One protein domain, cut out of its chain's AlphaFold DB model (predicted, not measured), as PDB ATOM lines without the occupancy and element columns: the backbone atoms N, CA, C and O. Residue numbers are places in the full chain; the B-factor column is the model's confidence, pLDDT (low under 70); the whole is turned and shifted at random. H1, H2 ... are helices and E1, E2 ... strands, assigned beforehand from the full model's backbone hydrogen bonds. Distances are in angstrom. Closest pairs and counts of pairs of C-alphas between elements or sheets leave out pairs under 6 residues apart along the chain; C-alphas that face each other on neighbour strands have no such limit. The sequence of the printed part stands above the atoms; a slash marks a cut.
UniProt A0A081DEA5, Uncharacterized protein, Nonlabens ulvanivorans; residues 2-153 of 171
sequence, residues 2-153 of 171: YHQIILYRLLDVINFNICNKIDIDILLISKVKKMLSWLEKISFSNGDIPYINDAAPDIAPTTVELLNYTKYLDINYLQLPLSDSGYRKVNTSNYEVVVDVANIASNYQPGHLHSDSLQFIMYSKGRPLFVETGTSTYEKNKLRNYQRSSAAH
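This is residues 2 to 153 of the 171 residues of an uncharacterized protein of Nonlabens ulvanivorans (UniProt A0A081DEA5). A small four-stranded sheet stands between two helical parts: a bundle of three helices, H1, H2 and H3, reaches away from it along the longest axis, and the short helix H4 lies toward the other end of that axis. H2 meets the sheet with its residues 38 to 42, beside E1, while long loops join many of the parts. The printed part has 152 residues, with four named helices and four named strands in the order H1 H2 H3 E1 E2 E3 E4 H4; the class is mixed, with under half of the residues in named elements. The sheet runs E1 E2 E3 E4, antiparallel throughout. The whole is compact, with a radius of gyration of the C-alphas of 16.9 A, and spans 52 by 40 by 28 A.

Begin with the sheet, a meander, each strand the antiparallel neighbour of the one before: E1, residues 87 to 91, E2, residues 95 to 100, E3, residues 120 to 124, and E4, residues 127 to 130. In the hairpin E1 and E2, look for N 90 and O 97, 2.8 A apart; in E2 and E3, for N 123 and O 96, 2.8 A; in E3 and E4, for N 124 and O 127, 2.8 A. H2, residues 26 to 42, is on the sheet but only grazes it with its residues 38 to 42; the C-alphas of Ile 42 and Lys 89 are its closest to E1, at 6.5 A. H2 makes a helical hairpin with H1, residues 2 to 20, of which residues 3 to 11 alone touch it: they run opposite ways at a steep tilt of 39 degrees, closest at C-alphas Leu 7 and Val 32, 6.6 A. H3, residues 63 to 72, touches residues 4 to 11 of H1 alone, the same way at a shallow tilt of 14 degrees, with C-alphas Tyr 8 and Leu 66 closest at 6.7 A. These three form an up and down bundle, each running against the one before it. H2 and H3, also a helical hairpin, only just touch, with 3 pairs of C-alphas within 8 A, the closest Glu 40 and Thr 63 at 6.9 A. H4, residues 142 to 147, is apart from H1, H2 and H3, and is not on the sheet. In the four helices, every O i to N i+4 pair is within hydrogen-bond range.

Find C-alpha 87 at (120.761, 94.222, 95.482), where E1 begins; E2, 16.8 A long, is the longest strand. C-alpha 2 at (126.522, 80.326, 96.613) opens H1, which runs 27.2 A, and H2 runs 24.5 A. H3 covers 14.4 A, and H4 ends at C-alpha 147, (130.649, 89.433, 112.154).

The two farthest C-alphas, Lys 21 and Lys 142, are 52.5 A apart. The printed part has no cut. The links H2 to H3, H3 to E1, E2 to E3 and E4 to H4 are long. The mean pLDDT of the printed part is 91.0, with residues 104 to 114, in the link E2 to E3, under 70.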
ATOM      1  N   TYR A   2     127.504  81.412  96.821       95.19
ATOM      2  CA  TYR A   2     126.522  80.326  96.613       95.19
ATOM      3  C   TYR A   2     125.769  80.390  95.275       95.19
ATOM      4  O   TYR A   2     125.564  79.358  94.643       95.19
ATOM      5  N   HIS A   3     125.437  81.592  94.788       96.81
ATOM      6  CA  HIS A   3     124.870  81.770  93.443       96.81
ATOM      7  C   HIS A   3     125.760  81.179  92.340       96.81
ATOM      8  O   HIS A   3     125.258  80.492  91.458       96.81
ATOM      9  N   GLN A   4     127.077  81.404  92.411       98.12
ATOM     10  CA  GLN A   4     128.051  80.848  91.464       98.12
ATOM     11  C   GLN A   4     128.127  79.324  91.578       98.12
ATOM     12  O   GLN A   4     128.156  78.647  90.557       98.12
ATOM     13  N   ILE A   5     128.086  78.775  92.799       98.12
ATOM     14  CA  ILE A   5     128.074  77.322  93.029       98.12
ATOM     15  C   ILE A   5     126.843  76.686  92.381       98.12
ATOM     16  O   ILE A   5     126.974  75.715  91.643       98.12
ATOM     17  N   ILE A   6     125.648  77.229  92.625       98.25
ATOM     18  CA  ILE A   6     124.421  76.685  92.033       98.25
ATOM     19  C   ILE A   6     124.445  76.844  90.516       98.25
ATOM     20  O   ILE A   6     124.191  75.872  89.813       98.25
ATOM     21  N   LEU A   7     124.807  78.022  90.001       98.44
ATOM     22  CA  LEU A   7     124.910  78.251  88.560       98.44
ATOM     23  C   LEU A   7     125.863  77.253  87.896       98.44
ATOM     24  O   LEU A   7     125.501  76.654  86.888       98.44
ATOM     25  N   TYR A   8     127.034  77.020  88.491       98.56
ATOM     26  CA  TYR A   8     127.985  76.019  88.020       98.56
ATOM     27  C   TYR A   8     127.343  74.631  87.909       98.56
ATOM     28  O   TYR A   8     127.433  73.989  86.866       98.56
ATOM     29  N   ARG A   9     126.622  74.189  88.948       98.31
ATOM     30  CA  ARG A   9     125.953  72.879  88.941       98.31
ATOM     31  C   ARG A   9     124.846  72.783  87.899       98.31
ATOM     32  O   ARG A   9     124.691  71.734  87.287       98.31
ATOM     33  N   LEU A  10     124.107  73.863  87.660       98.25
ATOM     34  CA  LEU A  10     123.101  73.885  86.598       98.25
ATOM     35  C   LEU A  10     123.743  73.815  85.204       98.25
ATOM     36  O   LEU A  10     123.215  73.122  84.336       98.25
ATOM     37  N   LEU A  11     124.884  74.479  84.993       98.31
ATOM     38  CA  LEU A  11     125.648  74.372  83.745       98.31
ATOM     39  C   LEU A  11     126.198  72.953  83.538       98.31
ATOM     40  O   LEU A  11     126.095  72.435  82.429       98.31
ATOM     41  N   ASP A  12     126.683  72.288  84.593       97.88
ATOM     42  CA  ASP A  12     127.113  70.881  84.525       97.88
ATOM     43  C   ASP A  12     125.972  69.942  84.123       97.88
ATOM     44  O   ASP A  12     126.171  69.052  83.297       97.88
ATOM     45  N   VAL A  13     124.766  70.152  84.661       97.75
ATOM     46  CA  VAL A  13     123.577  69.378  84.266       97.75
ATOM     47  C   VAL A  13     123.253  69.600  82.789       97.75
ATOM     48  O   VAL A  13     123.018  68.640  82.062       97.75
ATOM     49  N   ILE A  14     123.289  70.847  82.312       98.06
ATOM     50  CA  ILE A  14     123.052  71.151  80.894       98.06
ATOM     51  C   ILE A  14     124.107  70.479  80.009       98.06
ATOM     52  O   ILE A  14     123.756  69.841  79.019       98.06
ATOM     53  N   ASN A  15     125.384  70.574  80.381       98.06
ATOM     54  CA  ASN A  15     126.477  69.926  79.664       98.06
ATOM     55  C   ASN A  15     126.285  68.403  79.604       98.06
ATOM     56  O   ASN A  15     126.369  67.808  78.531       98.06
ATOM     57  N   PHE A  16     125.953  67.776  80.738       98.00
ATOM     58  CA  PHE A  16     125.649  66.348  80.800       98.00
ATOM     59  C   PHE A  16     124.511  65.975  79.845       98.00
ATOM     60  O   PHE A  16     124.644  65.018  79.079       98.00
ATOM     61  N   ASN A  17     123.418  66.737  79.842       97.56
ATOM     62  CA  ASN A  17     122.290  66.486  78.950       97.56
ATOM     63  C   ASN A  17     122.689  66.608  77.472       97.56
ATOM     64  O   ASN A  17     122.356  65.719  76.690       97.56
ATOM     65  N   ILE A  18     123.459  67.638  77.094       96.62
ATOM     66  CA  ILE A  18     123.970  67.817  75.723       96.62
ATOM     67  C   ILE A  18     124.817  66.612  75.300       96.62
ATOM     68  O   ILE A  18     124.560  66.011  74.255       96.62
ATOM     69  N   CYS A  19     125.792  66.215  76.123       97.69
ATOM     70  CA  CYS A  19     126.683  65.094  75.820       97.69
ATOM     71  C   CYS A  19     125.933  63.764  75.664       97.69
ATOM     72  O   CYS A  19     126.323  62.929  74.849       97.69
ATOM     73  N   ASN A  20     124.853  63.574  76.424       98.00
ATOM     74  CA  ASN A  20     124.062  62.346  76.418       98.00
ATOM     75  C   ASN A  20     122.813  62.421  75.527       98.00
ATOM     76  O   ASN A  20     122.046  61.461  75.491       98.00
ATOM     77  N   LYS A  21     122.609  63.526  74.794       97.31
ATOM     78  CA  LYS A  21     121.421  63.766  73.953       97.31
ATOM     79  C   LYS A  21     120.103  63.607  74.727       97.31
ATOM     80  O   LYS A  21     119.133  63.062  74.209       97.31
ATOM     81  N   ILE A  22     120.098  64.058  75.979       97.62
ATOM     82  CA  ILE A  22     118.918  64.087  76.843       97.62
ATOM     83  C   ILE A  22     118.256  65.453  76.680       97.62
ATOM     84  O   ILE A  22     118.940  66.479  76.724       97.62
ATOM     85  N   ASP A  23     116.934  65.472  76.532       96.75
ATOM     86  CA  ASP A  23     116.179  66.720  76.447       96.75
ATOM     87  C   ASP A  23     116.422  67.597  77.681       96.75
ATOM     88  O   ASP A  23     116.490  67.130  78.824       96.75
ATOM     89  N   ILE A  24     116.583  68.896  77.446       95.88
ATOM     90  CA  ILE A  24     116.831  69.873  78.504       95.88
ATOM     91  C   ILE A  24     115.539  70.624  78.784       95.88
ATOM     92  O   ILE A  24     114.912  71.167  77.874       95.88
ATOM     93  N   ASP A  25     115.177  70.710  80.061       94.31
ATOM     94  CA  ASP A  25     114.033  71.504  80.488       94.31
ATOM     95  C   ASP A  25     114.240  72.990  80.128       94.31
ATOM     96  O   ASP A  25     115.207  73.644  80.534       94.31
ATOM     97  N   ILE A  26     113.294  73.549  79.374       95.12
ATOM     98  CA  ILE A  26     113.285  74.958  78.965       95.12
ATOM     99  C   ILE A  26     113.267  75.881  80.193       95.12
ATOM    100  O   ILE A  26     113.869  76.962  80.171       95.12
ATOM    101  N   LEU A  27     112.618  75.464  81.283       96.19
ATOM    102  CA  LEU A  27     112.610  76.202  82.539       96.19
ATOM    103  C   LEU A  27     114.022  76.310  83.123       96.19
ATOM    104  O   LEU A  27     114.411  77.399  83.551       96.19
ATOM    105  N   LEU A  28     114.801  75.225  83.097       96.25
ATOM    106  CA  LEU A  28     116.187  75.214  83.569       96.25
ATOM    107  C   LEU A  28     117.038  76.212  82.778       96.25
ATOM    108  O   LEU A  28     117.680  77.082  83.373       96.25
ATOM    109  N   ILE A  29     116.973  76.154  81.445       97.06
ATOM    110  CA  ILE A  29     117.689  77.088  80.564       97.06
ATOM    111  C   ILE A  29     117.277  78.535  80.853       97.06
ATOM    112  O   ILE A  29     118.129  79.416  80.986       97.06
ATOM    113  N   SER A  30     115.978  78.797  81.009       97.00
ATOM    114  CA  SER A  30     115.459  80.128  81.341       97.00
ATOM    115  C   SER A  30     116.006  80.655  82.675       97.00
ATOM    116  O   SER A  30     116.392  81.823  82.776       97.00
ATOM    117  N   LYS A  31     116.100  79.800  83.702       97.00
ATOM    118  CA  LYS A  31     116.662  80.172  85.008       97.00
ATOM    119  C   LYS A  31     118.160  80.438  84.929       97.00
ATOM    120  O   LYS A  31     118.592  81.477  85.419       97.00
ATOM    121  N   VAL A  32     118.922  79.579  84.252       98.06
ATOM    122  CA  VAL A  32     120.365  79.768  84.038       98.06
ATOM    123  C   VAL A  32     120.648  81.101  83.347       98.06
ATOM    124  O   VAL A  32     121.465  81.874  83.837       98.06
ATOM    125  N   LYS A  33     119.902  81.449  82.292       97.94
ATOM    126  CA  LYS A  33     120.048  82.746  81.605       97.94
ATOM    127  C   LYS A  33     119.825  83.944  82.537       97.94
ATOM    128  O   LYS A  33     120.586  84.908  82.489       97.94
ATOM    129  N   LYS A  34     118.819  83.884  83.416       97.62
ATOM    130  CA  LYS A  34     118.577  84.936  84.422       97.62
ATOM    131  C   LYS A  34     119.696  85.002  85.461       97.62
ATOM    132  O   LYS A  34     120.130  86.093  85.820       97.62
ATOM    133  N   MET A  35     120.178  83.849  85.922       97.94
ATOM    134  CA  MET A  35     121.278  83.763  86.884       97.94
ATOM    135  C   MET A  35     122.590  84.309  86.316       97.94
ATOM    136  O   MET A  35     123.324  84.969  87.049       97.94
ATOM    137  N   LEU A  36     122.866  84.069  85.032       98.12
ATOM    138  CA  LEU A  36     124.024  84.610  84.318       98.12
ATOM    139  C   LEU A  36     123.957  86.128  84.221       98.12
ATOM    140  O   LEU A  36     124.890  86.810  84.637       98.12
ATOM    141  N   SER A  37     122.817  86.651  83.763       97.69
ATOM    142  CA  SER A  37     122.608  88.094  83.707       97.69
ATOM    143  C   SER A  37     122.771  88.751  85.076       97.69
ATOM    144  O   SER A  37     123.367  89.822  85.169       97.69
ATOM    145  N   TRP A  38     122.243  88.132  86.133       97.88
ATOM    146  CA  TRP A  38     122.389  88.648  87.490       97.88
ATOM    147  C   TRP A  38     123.854  88.636  87.943       97.88
ATOM    148  O   TRP A  38     124.339  89.644  88.452       97.88
ATOM    149  N   LEU A  39     124.568  87.524  87.715       97.94
ATOM    150  CA  LEU A  39     125.960  87.352  88.136       97.94
ATOM    151  C   LEU A  39     126.885  88.366  87.460       97.94
ATOM    152  O   LEU A  39     127.708  88.992  88.123       97.94
ATOM    153  N   GLU A  40     126.739  88.555  86.153       96.88
ATOM    154  CA  GLU A  40     127.533  89.541  85.425       96.88
ATOM    155  C   GLU A  40     127.233  90.961  85.909       96.88
ATOM    156  O   GLU A  40     128.148  91.751  86.129       96.88
ATOM    157  N   LYS A  41     125.955  91.283  86.147       96.69
ATOM    158  CA  LYS A  41     125.561  92.626  86.576       96.69
ATOM    159  C   LYS A  41     126.041  92.963  87.984       96.69
ATOM    160  O   LYS A  41     126.367  94.122  88.236       96.69
ATOM    161  N   ILE A  42     126.057  91.988  88.893       97.06
ATOM    162  CA  ILE A  42     126.467  92.198  90.286       97.06
ATOM    163  C   ILE A  42     127.994  92.195  90.461       97.06
ATOM    164  O   ILE A  42     128.495  92.897  91.335       97.06
ATOM    165  N   SER A  43     128.736  91.456  89.627       97.31
ATOM    166  CA  SER A  43     130.204  91.361  89.710       97.31
ATOM    167  C   SER A  43     130.870  92.693  89.382       97.31
ATOM    168  O   SER A  43     130.430  93.394  88.473       97.31
ATOM    169  N   PHE A  44     131.916  93.062  90.112       97.31
ATOM    170  CA  PHE A  44     132.764  94.224  89.857       97.31
ATOM    171  C   PHE A  44     133.556  94.074  88.554       97.31
ATOM    172  O   PHE A  44     133.780  92.971  88.056       97.31
ATOM    173  N   SER A  45     133.991  95.202  87.991       95.25
ATOM    174  CA  SER A  45     134.734  95.238  86.724       95.25
ATOM    175  C   SER A  45     136.080  94.511  86.774       95.25
ATOM    176  O   SER A  45     136.569  94.062  85.738       95.25
ATOM    177  N   ASN A  46     136.666  94.357  87.964       94.81
ATOM    178  CA  ASN A  46     137.881  93.573  88.179       94.81
ATOM    179  C   ASN A  46     137.625  92.052  88.246       94.81
ATOM    180  O   ASN A  46     138.582  91.290  88.338       94.81
ATOM    181  N   GLY A  47     136.363  91.615  88.175       94.50
ATOM    182  CA  GLY A  47     135.954  90.211  88.218       94.50
ATOM    183  C   GLY A  47     135.481  89.728  89.589       94.50
ATOM    184  O   GLY A  47     134.885  88.651  89.663       94.50
ATOM    185  N   ASP A  48     135.683  90.519  90.645       95.69
ATOM    186  CA  ASP A  48     135.241  90.159  91.988       95.69
ATOM    187  C   ASP A  48     133.719  90.171  92.083       95.69
ATOM    188  O   ASP A  48     133.017  90.926  91.410       95.69
ATOM    189  N   ILE A  49     133.189  89.358  92.983       96.56
ATOM    190  CA  ILE A  49     131.802  89.486  93.424       96.56
ATOM    191  C   ILE A  49     131.754  90.314  94.709       96.56
ATOM    192  O   ILE A  49     132.739  90.369  95.446       96.56
ATOM    193  N   PRO A  50     130.609  90.919  95.053       94.38
ATOM    194  CA  PRO A  50     130.430  91.414  96.407       94.38
ATOM    195  C   PRO A  50     130.403  90.226  97.382       94.38
ATOM    196  O   PRO A  50     129.550  89.337  97.282       94.38
ATOM    197  N   TYR A  51     131.353  90.199  98.318       92.19
ATOM    198  CA  TYR A  51     131.447  89.183  99.370       92.19
ATOM    199  C   TYR A  51     130.451  89.470 100.501       92.19
ATOM    200  O   TYR A  51     130.837  89.762 101.624       92.19
ATOM    201  N   ILE A  52     129.162  89.425 100.165       88.38
ATOM    202  CA  ILE A  52     128.042  89.676 101.082       88.38
ATOM    203  C   ILE A  52     127.621  88.372 101.771       88.38
ATOM    204  O   ILE A  52     127.642  87.307 101.138       88.38
ATOM    205  N   ASN A  53     127.160  88.472 103.024       84.69
ATOM    206  CA  ASN A  53     126.803  87.339 103.881       84.69
ATOM    207  C   ASN A  53     127.984  86.349 104.009       84.69
ATOM    208  O   ASN A  53     129.150  86.735 104.039       84.69
ATOM    209  N   ASP A  54     127.697  85.047 104.048       85.94
ATOM    210  CA  ASP A  54     128.698  83.981 104.106       85.94
ATOM    211  C   ASP A  54     129.344  83.716 102.726       85.94
ATOM    212  O   ASP A  54     129.226  82.627 102.157       85.94
ATOM    213  N   ALA A  55     130.011  84.719 102.154       90.81
ATOM    214  CA  ALA A  55     130.770  84.603 100.912       90.81
ATOM    215  C   ALA A  55     132.272  84.804 101.151       90.81
ATOM    216  O   ALA A  55     132.683  85.709 101.868       90.81
ATOM    217  N   ALA A  56     133.088  83.982 100.491       92.19
ATOM    218  CA  ALA A  56     134.546  84.045 100.548       92.19
ATOM    219  C   ALA A  56     135.157  83.853  99.143       92.19
ATOM    220  O   ALA A  56     134.499  83.260  98.273       92.19
ATOM    221  N   PRO A  57     136.378  84.365  98.892       92.25
ATOM    222  CA  PRO A  57     137.126  84.081  97.667       92.25
ATOM    223  C   PRO A  57     137.513  82.597  97.571       92.25
ATOM    224  O   PRO A  57     137.481  81.873  98.562       92.25
ATOM    225  N   ASP A  58     137.866  82.152  96.363       93.44
ATOM    226  CA  ASP A  58     138.495  80.848  96.083       93.44
ATOM    227  C   ASP A  58     137.687  79.581  96.447       93.44
ATOM    228  O   ASP A  58     138.220  78.473  96.444       93.44
ATOM    229  N   ILE A  59     136.382  79.711  96.715       94.25
ATOM    230  CA  ILE A  59     135.481  78.572  96.983       94.25
ATOM    231  C   ILE A  59     134.671  78.151  95.749       94.25
ATOM    232  O   ILE A  59     134.419  76.965  95.532       94.25
ATOM    233  N   ALA A  60     134.201  79.120  94.961       96.56
ATOM    234  CA  ALA A  60     133.349  78.896  93.795       96.56
ATOM    235  C   ALA A  60     134.082  79.303  92.510       96.56
ATOM    236  O   ALA A  60     134.953  80.172  92.582       96.56
ATOM    237  N   PRO A  61     133.702  78.756  91.338       97.62
ATOM    238  CA  PRO A  61     134.211  79.258  90.067       97.62
ATOM    239  C   PRO A  61     133.964  80.762  89.927       97.62
ATOM    240  O   PRO A  61     132.908  81.279  90.314       97.62
ATOM    241  N   THR A  62     134.938  81.455  89.353       97.75
ATOM    242  CA  THR A  62     134.885  82.896  89.111       97.75
ATOM    243  C   THR A  62     133.789  83.248  88.108       97.75
ATOM    244  O   THR A  62     133.340  82.427  87.301       97.75
ATOM    245  N   THR A  63     133.362  84.514  88.110       97.69
ATOM    246  CA  THR A  63     132.395  85.007  87.120       97.69
ATOM    247  C   THR A  63     132.893  84.778  85.692       97.69
ATOM    248  O   THR A  63     132.130  84.309  84.851       97.69
ATOM    249  N   VAL A  64     134.178  85.023  85.421       97.56
ATOM    250  CA  VAL A  64     134.772  84.820  84.091       97.56
ATOM    251  C   VAL A  64     134.722  83.351  83.665       97.56
ATOM    252  O   VAL A  64     134.346  83.063  82.529       97.56
ATOM    253  N   GLU A  65     135.045  82.416  84.559       98.12
ATOM    254  CA  GLU A  65     134.980  80.980  84.261       98.12
ATOM    255  C   GLU A  65     133.554  80.532  83.919       98.12
ATOM    256  O   GLU A  65     133.354  79.826  82.932       98.12
ATOM    257  N   LEU A  66     132.548  81.001  84.663       98.31
ATOM    258  CA  LEU A  66     131.143  80.658  84.408       98.31
ATOM    259  C   LEU A  66     130.615  81.254  83.099       98.31
ATOM    260  O   LEU A  66     129.883  80.586  82.363       98.31
ATOM    261  N   LEU A  67     131.015  82.483  82.769       97.31
ATOM    262  CA  LEU A  67     130.702  83.095  81.478       97.31
ATOM    263  C   LEU A  67     131.363  82.340  80.317       97.31
ATOM    264  O   LEU A  67     130.740  82.144  79.274       97.31
ATOM    265  N   ASN A  68     132.598  81.867  80.490       98.00
ATOM    266  CA  ASN A  68     133.277  81.063  79.475       98.00
ATOM    267  C   ASN A  68     132.642  79.676  79.314       98.00
ATOM    268  O   ASN A  68     132.452  79.230  78.183       98.00
ATOM    269  N   TYR A  69     132.237  79.031  80.411       98.31
ATOM    270  CA  TYR A  69     131.518  77.757  80.353       98.31
ATOM    271  C   TYR A  69     130.188  77.907  79.600       98.31
ATOM    272  O   TYR A  69     129.842  77.103  78.742       98.31
ATOM    273  N   THR A  70     129.488  79.012  79.829       97.00
ATOM    274  CA  THR A  70     128.244  79.343  79.124       97.00
ATOM    275  C   THR A  70     128.455  79.501  77.612       97.00
ATOM    276  O   THR A  70     127.646  78.998  76.832       97.00
ATOM    277  N   LYS A  71     129.550  80.149  77.186       96.81
ATOM    278  CA  LYS A  71     129.917  80.263  75.761       96.81
ATOM    279  C   LYS A  71     130.221  78.902  75.139       96.81
ATOM    280  O   LYS A  71     129.808  78.653  74.015       96.81
ATOM    281  N   TYR A  72     130.914  78.026  75.869       97.31
ATOM    282  CA  TYR A  72     131.185  76.657  75.421       97.31
ATOM    283  C   TYR A  72     129.892  75.857  75.183       97.31
ATOM    284  O   TYR A  72     129.815  75.089  74.230       97.31
ATOM    285  N   LEU A  73     128.862  76.077  76.007       96.94
ATOM    286  CA  LEU A  73     127.548  75.437  75.874       96.94
ATOM    287  C   LEU A  73     126.594  76.151  74.893       96.94
ATOM    288  O   LEU A  73     125.435  75.757  74.798       96.94
ATOM    289  N   ASP A  74     127.048  77.205  74.203       96.44
ATOM    290  CA  ASP A  74     126.241  78.057  73.310       96.44
ATOM    291  C   ASP A  74     124.956  78.623  73.962       96.44
ATOM    292  O   ASP A  74     123.885  78.762  73.361       96.44
ATOM    293  N   ILE A  75     125.038  78.965  75.253       96.06
ATOM    294  CA  ILE A  75     123.904  79.524  75.996       96.06
ATOM    295  C   ILE A  75     123.926  81.052  75.900       96.06
ATOM    296  O   ILE A  75     124.625  81.751  76.627       96.06
ATOM    297  N   ASN A  76     123.070  81.600  75.046       94.38
ATOM    298  CA  ASN A  76     122.916  83.049  74.911       94.38
ATOM    299  C   ASN A  76     121.893  83.612  75.916       94.38
ATOM    300  O   ASN A  76     120.784  83.076  76.038       94.38
ATOM    301  N   TYR A  77     122.219  84.707  76.610       95.12
ATOM    302  CA  TYR A  77     121.337  85.387  77.572       95.12
ATOM    303  C   TYR A  77     121.274  86.900  77.326       95.12
ATOM    304  O   TYR A  77     122.150  87.486  76.697       95.12
ATOM    305  N   LEU A  78     120.199  87.527  77.809       93.50
ATOM    306  CA  LEU A  78     119.999  88.972  77.724       93.50
ATOM    307  C   LEU A  78     120.482  89.647  79.003       93.50
ATOM    308  O   LEU A  78     120.329  89.092  80.088       93.50
ATOM    309  N   GLN A  79     120.984  90.873  78.869       93.25
ATOM    310  CA  GLN A  79     121.285  91.733  80.007       93.25
ATOM    311  C   GLN A  79     119.986  92.255  80.621       93.25
ATOM    312  O   GLN A  79     119.248  93.020  80.002       93.25
ATOM    313  N   LEU A  80     119.723  91.846  81.854       94.69
ATOM    314  CA  LEU A  80     118.606  92.262  82.685       94.69
ATOM    315  C   LEU A  80     119.109  93.181  83.811       94.69
ATOM    316  O   LEU A  80     120.234  93.023  84.298       94.69
ATOM    317  N   PRO A  81     118.297  94.156  84.250       93.69
ATOM    318  CA  PRO A  81     118.607  94.933  85.442       93.69
ATOM    319  C   PRO A  81     118.531  94.058  86.702       93.69
ATOM    320  O   PRO A  81     117.794  93.074  86.753       93.69
ATOM    321  N   LEU A  82     119.251  94.458  87.753       94.50
ATOM    322  CA  LEU A  82     119.036  93.901  89.089       94.50
ATOM    323  C   LEU A  82     117.663  94.362  89.601       94.50
ATOM    324  O   LEU A  82     117.400  95.564  89.646       94.50
ATOM    325  N   SER A  83     116.802  93.419  89.991       90.44
ATOM    326  CA  SER A  83     115.457  93.710  90.505       90.44
ATOM    327  C   SER A  83     115.174  92.968  91.814       90.44
ATOM    328  O   SER A  83     115.369  93.523  92.898       90.44
ATOM    329  N   ASP A  84     114.770  91.707  91.714       89.44
ATOM    330  CA  ASP A  84     114.042  90.982  92.758       89.44
ATOM    331  C   ASP A  84     114.959  90.533  93.900       89.44
ATOM    332  O   ASP A  84     114.494  90.266  95.002       89.44
ATOM    333  N   SER A  85     116.275  90.494  93.663       90.44
ATOM    334  CA  SER A  85     117.273  90.109  94.666       90.44
ATOM    335  C   SER A  85     117.498  91.158  95.753       90.44
ATOM    336  O   SER A  85     118.302  90.922  96.642       90.44
ATOM    337  N   GLY A  86     116.914  92.354  95.632       92.06
ATOM    338  CA  GLY A  86     117.152  93.454  96.572       92.06
ATOM    339  C   GLY A  86     118.515  94.143  96.441       92.06
ATOM    340  O   GLY A  86     118.644  95.293  96.823       92.06
ATOM    341  N   TYR A  87     119.509  93.529  95.803       94.25
ATOM    342  CA  TYR A  87     120.761  94.222  95.482       94.25
ATOM    343  C   TYR A  87     120.612  95.249  94.356       94.25
ATOM    344  O   TYR A  87     119.915  95.026  93.360       94.25
ATOM    345  N   ARG A  88     121.318  96.371  94.483       95.56
ATOM    346  CA  ARG A  88     121.476  97.386  93.434       95.56
ATOM    347  C   ARG A  88     122.951  97.666  93.221       95.56
ATOM    348  O   ARG A  88     123.738  97.601  94.157       95.56
ATOM    349  N   LYS A  89     123.317  97.991  91.983       96.62
ATOM    350  CA  LYS A  89     124.687  98.347  91.631       96.62
ATOM    351  C   LYS A  89     124.718  99.674  90.890       96.62
ATOM    352  O   LYS A  89     124.035  99.837  89.880       96.62
ATOM    353  N   VAL A  90     125.541 100.588  91.382       96.00
ATOM    354  CA  VAL A  90     125.917 101.827  90.704       96.00
ATOM    355  C   VAL A  90     127.304 101.622  90.113       96.00
ATOM    356  O   VAL A  90     128.219 101.193  90.809       96.00
ATOM    357  N   ASN A  91     127.459 101.913  88.825       95.50
ATOM    358  CA  ASN A  91     128.738 101.837  88.131       95.50
ATOM    359  C   ASN A  91     129.004 103.179  87.444       95.50
ATOM    360  O   ASN A  91     128.167 103.666  86.684       95.50
ATOM    361  N   THR A  92     130.152 103.774  87.741       95.75
ATOM    362  CA  THR A  92     130.634 105.026  87.158       95.75
ATOM    363  C   THR A  92     132.052 104.826  86.628       95.75
ATOM    364  O   THR A  92     132.686 103.807  86.882       95.75
ATOM    365  N   SER A  93     132.607 105.827  85.945       92.38
ATOM    366  CA  SER A  93     134.006 105.779  85.499       92.38
ATOM    367  C   SER A  93     135.027 105.710  86.644       92.38
ATOM    368  O   SER A  93     136.152 105.266  86.426       92.38
ATOM    369  N   ASN A  94     134.664 106.148  87.855       94.56
ATOM    370  CA  ASN A  94     135.593 106.276  88.983       94.56
ATOM    371  C   ASN A  94     135.373 105.229  90.080       94.56
ATOM    372  O   ASN A  94     136.306 104.916  90.829       94.56
ATOM    373  N   TYR A  95     134.149 104.723  90.211       97.25
ATOM    374  CA  TYR A  95     133.776 103.801  91.273       97.25
ATOM    375  C   TYR A  95     132.600 102.901  90.899       97.25
ATOM    376  O   TYR A  95     131.731 103.263  90.101       97.25
ATOM    377  N   GLU A  96     132.551 101.764  91.581       98.31
ATOM    378  CA  GLU A  96     131.453 100.811  91.580       98.31
ATOM    379  C   GLU A  96     130.966 100.623  93.014       98.31
ATOM    380  O   GLU A  96     131.774 100.442  93.922       98.31
ATOM    381  N   VAL A  97     129.654 100.661  93.227       97.75
ATOM    382  CA  VAL A  97     129.035 100.438  94.540       97.75
ATOM    383  C   VAL A  97     127.931  99.407  94.394       97.75
ATOM    384  O   VAL A  97     127.050  99.566  93.549       97.75
ATOM    385  N   VAL A  98     127.962  98.378  95.232       97.25
ATOM    386  CA  VAL A  98     126.845  97.453  95.445       97.25
ATOM    387  C   VAL A  98     126.177  97.822  96.762       97.25
ATOM    388  O   VAL A  98     126.871  98.003  97.756       97.25
ATOM    389  N   VAL A  99     124.851  97.936  96.761       95.12
ATOM    390  CA  VAL A  99     124.037  98.256  97.940       95.12
ATOM    391  C   VAL A  99     122.993  97.168  98.142       95.12
ATOM    392  O   VAL A  99     122.346  96.745  97.176       95.12
ATOM    393  N   ASP A 100     122.815  96.743  99.387       92.06
ATOM    394  CA  ASP A 100     121.723  95.864  99.788       92.06
ATOM    395  C   ASP A 100     120.476  96.676 100.157       92.06
ATOM    396  O   ASP A 100     120.422  97.329 101.195       92.06
ATOM    397  N   VAL A 101     119.460  96.638  99.296       90.00
ATOM    398  CA  VAL A 101     118.128  97.193  99.582       90.00
ATOM    399  C   VAL A 101     117.065  96.092  99.584       90.00
ATOM    400  O   VAL A 101     115.904  96.335  99.244       90.00
ATOM    401  N   ALA A 102     117.457  94.858  99.915       82.19
ATOM    402  CA  ALA A 102     116.527  93.756 100.078       82.19
ATOM    403  C   ALA A 102     115.579  93.998 101.256       82.19
ATOM    404  O   ALA A 102     115.917  94.626 102.259       82.19
ATOM    405  N   ASN A 103     114.366  93.455 101.141       71.81
ATOM    406  CA  ASN A 103     113.465  93.380 102.282       71.81
ATOM    407  C   ASN A 103     114.074  92.465 103.356       71.81
ATOM    408  O   ASN A 103     114.680  91.448 103.032       71.81
ATOM    409  N   ILE A 104     113.813  92.775 104.628       63.62
ATOM    410  CA  ILE A 104     114.370  92.102 105.822       63.62
ATOM    411  C   ILE A 104     114.041  90.586 105.899       63.62
ATOM    412  O   ILE A 104     114.557  89.865 106.747       63.62
ATOM    413  N   ALA A 105     113.217  90.041 105.003       52.56
ATOM    414  CA  ALA A 105     112.694  88.683 105.107       52.56
ATOM    415  C   ALA A 105     113.260  87.724 104.046       52.56
ATOM    416  O   ALA A 105     112.619  87.437 103.036       52.56
ATOM    417  N   SER A 106     114.418  87.128 104.328       50.66
ATOM    418  CA  SER A 106     114.741  85.794 103.811       50.66
ATOM    419  C   SER A 106     114.334  84.759 104.867       50.66
ATOM    420  O   SER A 106     115.129  84.315 105.690       50.66
ATOM    421  N   ASN A 107     113.056  84.363 104.870       50.47
ATOM    422  CA  ASN A 107     112.536  83.366 105.821       50.47
ATOM    423  C   ASN A 107     113.084  81.943 105.581       50.47
ATOM    424  O   ASN A 107     112.789  81.036 106.352       50.47
ATOM    425  N   TYR A 108     113.843  81.721 104.502       49.03
ATOM    426  CA  TYR A 108     114.209  80.382 104.041       49.03
ATOM    427  C   TYR A 108     115.560  79.880 104.588       49.03
ATOM    428  O   TYR A 108     115.743  78.671 104.703       49.03
ATOM    429  N   GLN A 109     116.495  80.766 104.967       53.84
ATOM    430  CA  GLN A 109     117.812  80.386 105.517       53.84
ATOM    431  C   GLN A 109     118.356  81.413 106.539       53.84
ATOM    432  O   GLN A 109     119.382  82.054 106.298       53.84
ATOM    433  N   PRO A 110     117.725  81.563 107.721       58.56
ATOM    434  CA  PRO A 110     118.103  82.591 108.701       58.56
ATOM    435  C   PRO A 110     119.534  82.425 109.251       58.56
ATOM    436  O   PRO A 110     120.170  83.386 109.684       58.56
ATOM    437  N   GLY A 111     120.077  81.205 109.199       57.09
ATOM    438  CA  GLY A 111     121.423  80.881 109.673       57.09
ATOM    439  C   GLY A 111     122.561  81.546 108.894       57.09
ATOM    440  O   GLY A 111     123.650  81.648 109.445       57.09
ATOM    441  N   HIS A 112     122.321  82.051 107.680       57.84
ATOM    442  CA  HIS A 112     123.336  82.721 106.851       57.84
ATOM    443  C   HIS A 112     123.152  84.240 106.755       57.84
ATOM    444  O   HIS A 112     123.969  84.905 106.128       57.84
ATOM    445  N   LEU A 113     122.095  84.782 107.367       58.41
ATOM    446  CA  LEU A 113     121.804  86.212 107.334       58.41
ATOM    447  C   LEU A 113     122.612  86.969 108.380       58.41
ATOM    448  O   LEU A 113     122.721  86.535 109.533       58.41
ATOM    449  N   HIS A 114     123.139  88.113 107.975       68.44
ATOM    450  CA  HIS A 114     123.711  89.106 108.866       68.44
ATOM    451  C   HIS A 114     122.687  90.231 109.111       68.44
ATOM    452  O   HIS A 114     121.621  90.272 108.498       68.44
ATOM    453  N   SER A 115     122.955  91.117 110.071       72.38
ATOM    454  CA  SER A 115     122.166  92.336 110.282       72.38
ATOM    455  C   SER A 115     122.757  93.474 109.449       72.38
ATOM    456  O   SER A 115     123.286  94.452 109.971       72.38
ATOM    457  N   ASP A 116     122.711  93.296 108.136       70.94
ATOM    458  CA  ASP A 116     123.481  94.029 107.129       70.94
ATOM    459  C   ASP A 116     122.583  94.772 106.121       70.94
ATOM    460  O   ASP A 116     123.018  95.181 105.046       70.94
ATOM    461  N   SER A 117     121.313  94.994 106.469       81.44
ATOM    462  CA  SER A 117     120.402  95.798 105.649       81.44
ATOM    463  C   SER A 117     120.999  97.178 105.376       81.44
ATOM    464  O   SER A 117     121.547  97.801 106.283       81.44
ATOM    465  N   LEU A 118     120.874  97.667 104.139       87.44
ATOM    466  CA  LEU A 118     121.473  98.924 103.669       87.44
ATOM    467  C   LEU A 118     123.009  98.947 103.658       87.44
ATOM    468  O   LEU A 118     123.583 100.011 103.414       87.44
ATOM    469  N   GLN A 119     123.681  97.804 103.855       91.44
ATOM    470  CA  GLN A 119     125.126  97.714 103.651       91.44
ATOM    471  C   GLN A 119     125.498  98.141 102.231       91.44
ATOM    472  O   GLN A 119     124.748  97.932 101.266       91.44
ATOM    473  N   PHE A 120     126.716  98.652 102.092       95.31
ATOM    474  CA  PHE A 120     127.326  98.840 100.790       95.31
ATOM    475  C   PHE A 120     128.764  98.322 100.739       95.31
ATOM    476  O   PHE A 120     129.511  98.347 101.717       95.31
ATOM    477  N   ILE A 121     129.154  97.895  99.542       97.31
ATOM    478  CA  ILE A 121     130.527  97.553  99.175       97.31
ATOM    479  C   ILE A 121     130.920  98.470  98.025       97.31
ATOM    480  O   ILE A 121     130.185  98.583  97.042       97.31
ATOM    481  N   MET A 122     132.075  99.120  98.134       97.75
ATOM    482  CA  MET A 122     132.546 100.094  97.155       97.75
ATOM    483  C   MET A 122     133.957  99.776  96.692       97.75
ATOM    484  O   MET A 122     134.875  99.592  97.492       97.75
ATOM    485  N   TYR A 123     134.128  99.795  95.376       97.88
ATOM    486  CA  TYR A 123     135.411  99.699  94.703       97.88
ATOM    487  C   TYR A 123     135.682 101.031  94.003       97.88
ATOM    488  O   TYR A 123     134.792 101.607  93.378       97.88
ATOM    489  N   SER A 124     136.912 101.530  94.081       97.38
ATOM    490  CA  SER A 124     137.359 102.706  93.332       97.38
ATOM    491  C   SER A 124     138.491 102.317  92.395       97.38
ATOM    492  O   SER A 124     139.461 101.686  92.811       97.38
ATOM    493  N   LYS A 125     138.359 102.678  91.112       94.75
ATOM    494  CA  LYS A 125     139.339 102.356  90.058       94.75
ATOM    495  C   LYS A 125     139.747 100.869  90.048       94.75
ATOM    496  O   LYS A 125     140.931 100.545  89.968       94.75
ATOM    497  N   GLY A 126     138.761  99.977  90.179       93.81
ATOM    498  CA  GLY A 126     138.959  98.523  90.177       93.81
ATOM    499  C   GLY A 126     139.613  97.947  91.439       93.81
ATOM    500  O   GLY A 126     140.057  96.804  91.411       93.81
ATOM    501  N   ARG A 127     139.709  98.719  92.531       95.81
ATOM    502  CA  ARG A 127     140.277  98.269  93.809       95.81
ATOM    503  C   ARG A 127     139.261  98.400  94.947       95.81
ATOM    504  O   ARG A 127     138.546  99.406  94.971       95.81
ATOM    505  N   PRO A 128     139.218  97.451  95.898       95.69
ATOM    506  CA  PRO A 128     138.336  97.539  97.059       95.69
ATOM    507  C   PRO A 128     138.659  98.775  97.909       95.69
ATOM    508  O   PRO A 128     139.826  99.038  98.198       95.69
ATOM    509  N   LEU A 129     137.627  99.531  98.305       96.69
ATOM    510  CA  LEU A 129     137.743 100.700  99.186       96.69
ATOM    511  C   LEU A 129     136.931 100.522 100.476       96.69
ATOM    512  O   LEU A 129     137.481 100.662 101.563       96.69
ATOM    513  N   PHE A 130     135.648 100.181 100.349       96.19
ATOM    514  CA  PHE A 130     134.796  99.771 101.466       96.19
ATOM    515  C   PHE A 130     134.380  98.329 101.223       96.19
ATOM    516  O   PHE A 130     133.733  98.035 100.216       96.19
ATOM    517  N   VAL A 131     134.800  97.436 102.110       92.88
ATOM    518  CA  VAL A 131     134.581  95.992 101.992       92.88
ATOM    519  C   VAL A 131     133.781  95.473 103.170       92.88
ATOM    520  O   VAL A 131     133.588  96.173 104.163       92.88
ATOM    521  N   GLU A 132     133.322  94.239 103.025       88.88
ATOM    522  CA  GLU A 132     132.692  93.486 104.094       88.88
ATOM    523  C   GLU A 132     133.718  92.964 105.102       88.88
ATOM    524  O   GLU A 132     134.845  92.619 104.733       88.88
ATOM    525  N   THR A 133     133.307  92.856 106.370       88.88
ATOM    526  CA  THR A 133     134.104  92.161 107.396       88.88
ATOM    527  C   THR A 133     134.190  90.666 107.077       88.88
ATOM    528  O   THR A 133     135.203  90.020 107.354       88.88
ATOM    529  N   GLY A 134     133.135  90.127 106.458       86.88
ATOM    530  CA  GLY A 134     133.055  88.739 106.021       86.88
ATOM    531  C   GLY A 134     132.956  87.731 107.168       86.88
ATOM    532  O   GLY A 134     132.802  88.067 108.345       86.88
ATOM    533  N   THR A 135     133.058  86.455 106.802       86.44
ATOM    534  CA  THR A 135     132.939  85.318 107.721       86.44
ATOM    535  C   THR A 135     134.276  84.600 107.841       86.44
ATOM    536  O   THR A 135     134.734  83.972 106.890       86.44
ATOM    537  N   SER A 136     134.892  84.650 109.025       89.06
ATOM    538  CA  SER A 136     136.165  83.954 109.293       89.06
ATOM    539  C   SER A 136     135.997  82.654 110.082       89.06
ATOM    540  O   SER A 136     136.954  81.905 110.256       89.06
ATOM    541  N   THR A 137     134.806  82.401 110.625       84.31
ATOM    542  CA  THR A 137     134.499  81.205 111.413       84.31
ATOM    543  C   THR A 137     133.003  80.910 111.380       84.31
ATOM    544  O   THR A 137     132.183  81.820 111.301       84.31
ATOM    545  N   TYR A 138     132.645  79.630 111.475       84.69
ATOM    546  CA  TYR A 138     131.262  79.181 111.673       84.69
ATOM    547  C   TYR A 138     130.984  78.759 113.122       84.69
ATOM    548  O   TYR A 138     129.855  78.394 113.458       84.69
ATOM    549  N   GLU A 139     131.991  78.809 113.993       88.12
ATOM    550  CA  GLU A 139     131.837  78.455 115.399       88.12
ATOM    551  C   GLU A 139     131.001  79.498 116.144       88.12
ATOM    552  O   GLU A 139     131.114  80.706 115.925       88.12
ATOM    553  N   LYS A 140     130.163  79.032 117.073       86.25
ATOM    554  CA  LYS A 140     129.329  79.906 117.904       86.25
ATOM    555  C   LYS A 140     130.190  80.592 118.965       86.25
ATOM    556  O   LYS A 140     130.361  80.073 120.064       86.25
ATOM    557  N   ASN A 141     130.734  81.756 118.632       90.12
ATOM    558  CA  ASN A 141     131.585  82.542 119.519       90.12
ATOM    559  C   ASN A 141     131.326  84.055 119.366       90.12
ATOM    560  O   ASN A 141     130.529  84.497 118.535       90.12
ATOM    561  N   LYS A 142     132.003  84.864 120.192       91.06
ATOM    562  CA  LYS A 142     131.870  86.331 120.168       91.06
ATOM    563  C   LYS A 142     132.241  86.936 118.809       91.06
ATOM    564  O   LYS A 142     131.590  87.883 118.384       91.06
ATOM    565  N   LEU A 143     133.241  86.374 118.127       90.06
ATOM    566  CA  LEU A 143     133.680  86.844 116.814       90.06
ATOM    567  C   LEU A 143     132.598  86.613 115.752       90.06
ATOM    568  O   LEU A 143     132.273  87.539 115.016       90.06
ATOM    569  N   ARG A 144     131.974  85.429 115.726       89.06
ATOM    570  CA  ARG A 144     130.854  85.131 114.822       89.06
ATOM    571  C   ARG A 144     129.650  86.030 115.090       89.06
ATOM    572  O   ARG A 144     129.004  86.474 114.146       89.06
ATOM    573  N   ASN A 145     129.357  86.332 116.355       85.38
ATOM    574  CA  ASN A 145     128.286  87.269 116.701       85.38
ATOM    575  C   ASN A 145     128.597  88.693 116.219       85.38
ATOM    576  O   ASN A 145     127.715  89.342 115.667       85.38
ATOM    577  N   TYR A 146     129.842  89.156 116.378       88.00
ATOM    578  CA  TYR A 146     130.278  90.454 115.862       88.00
ATOM    579  C   TYR A 146     130.173  90.520 114.334       88.00
ATOM    580  O   TYR A 146     129.540  91.436 113.822       88.00
ATOM    581  N   GLN A 147     130.695  89.516 113.622       88.06
ATOM    582  CA  GLN A 147     130.649  89.433 112.154       88.06
ATOM    583  C   GLN A 147     129.232  89.508 111.586       88.06
ATOM    584  O   GLN A 147     129.062  89.977 110.472       88.06
ATOM    585  N   ARG A 148     128.227  89.054 112.344       84.38
ATOM    586  CA  ARG A 148     126.807  89.092 111.962       84.38
ATOM    587  C   ARG A 148     126.078  90.371 112.382       84.38
ATOM    588  O   ARG A 148     124.903  90.524 112.056       84.38
ATOM    589  N   SER A 149     126.711  91.230 113.174       85.56
ATOM    590  CA  SER A 149     126.094  92.437 113.729       85.56
ATOM    591  C   SER A 149     126.243  93.624 112.781       85.56
ATOM    592  O   SER A 149     127.260  93.737 112.106       85.56
ATOM    593  N   SER A 150     125.297  94.568 112.798       85.19
ATOM    594  CA  SER A 150     125.367  95.790 111.976       85.19
ATOM    595  C   SER A 150     126.649  96.600 112.187       85.19
ATOM    596  O   SER A 150     127.096  97.280 111.275       85.19
ATOM    597  N   ALA A 151     127.279  96.491 113.363       88.38
ATOM    598  CA  ALA A 151     128.545  97.154 113.675       88.38
ATOM    599  C   ALA A 151     129.752  96.624 112.873       88.38
ATOM    600  O   ALA A 151     130.808  97.254 112.883       88.38
ATOM    601  N   ALA A 152     129.622  95.472 112.209       87.81
ATOM    602  CA  ALA A 152     130.634  94.915 111.312       87.81
ATOM    603  C   ALA A 152     130.384  95.266 109.832       87.81
ATOM    604  O   ALA A 152     131.165  94.854 108.972       87.81
ATOM    605  N   HIS A 153     129.325  96.022 109.531       89.69
ATOM    606  CA  HIS A 153     128.879  96.320 108.172       89.69
ATOM    607  C   HIS A 153     128.898  97.824 107.899       89.69
ATOM    608  O   HIS A 153     128.731  98.645 108.802       89.69
TER     609      HIS A 153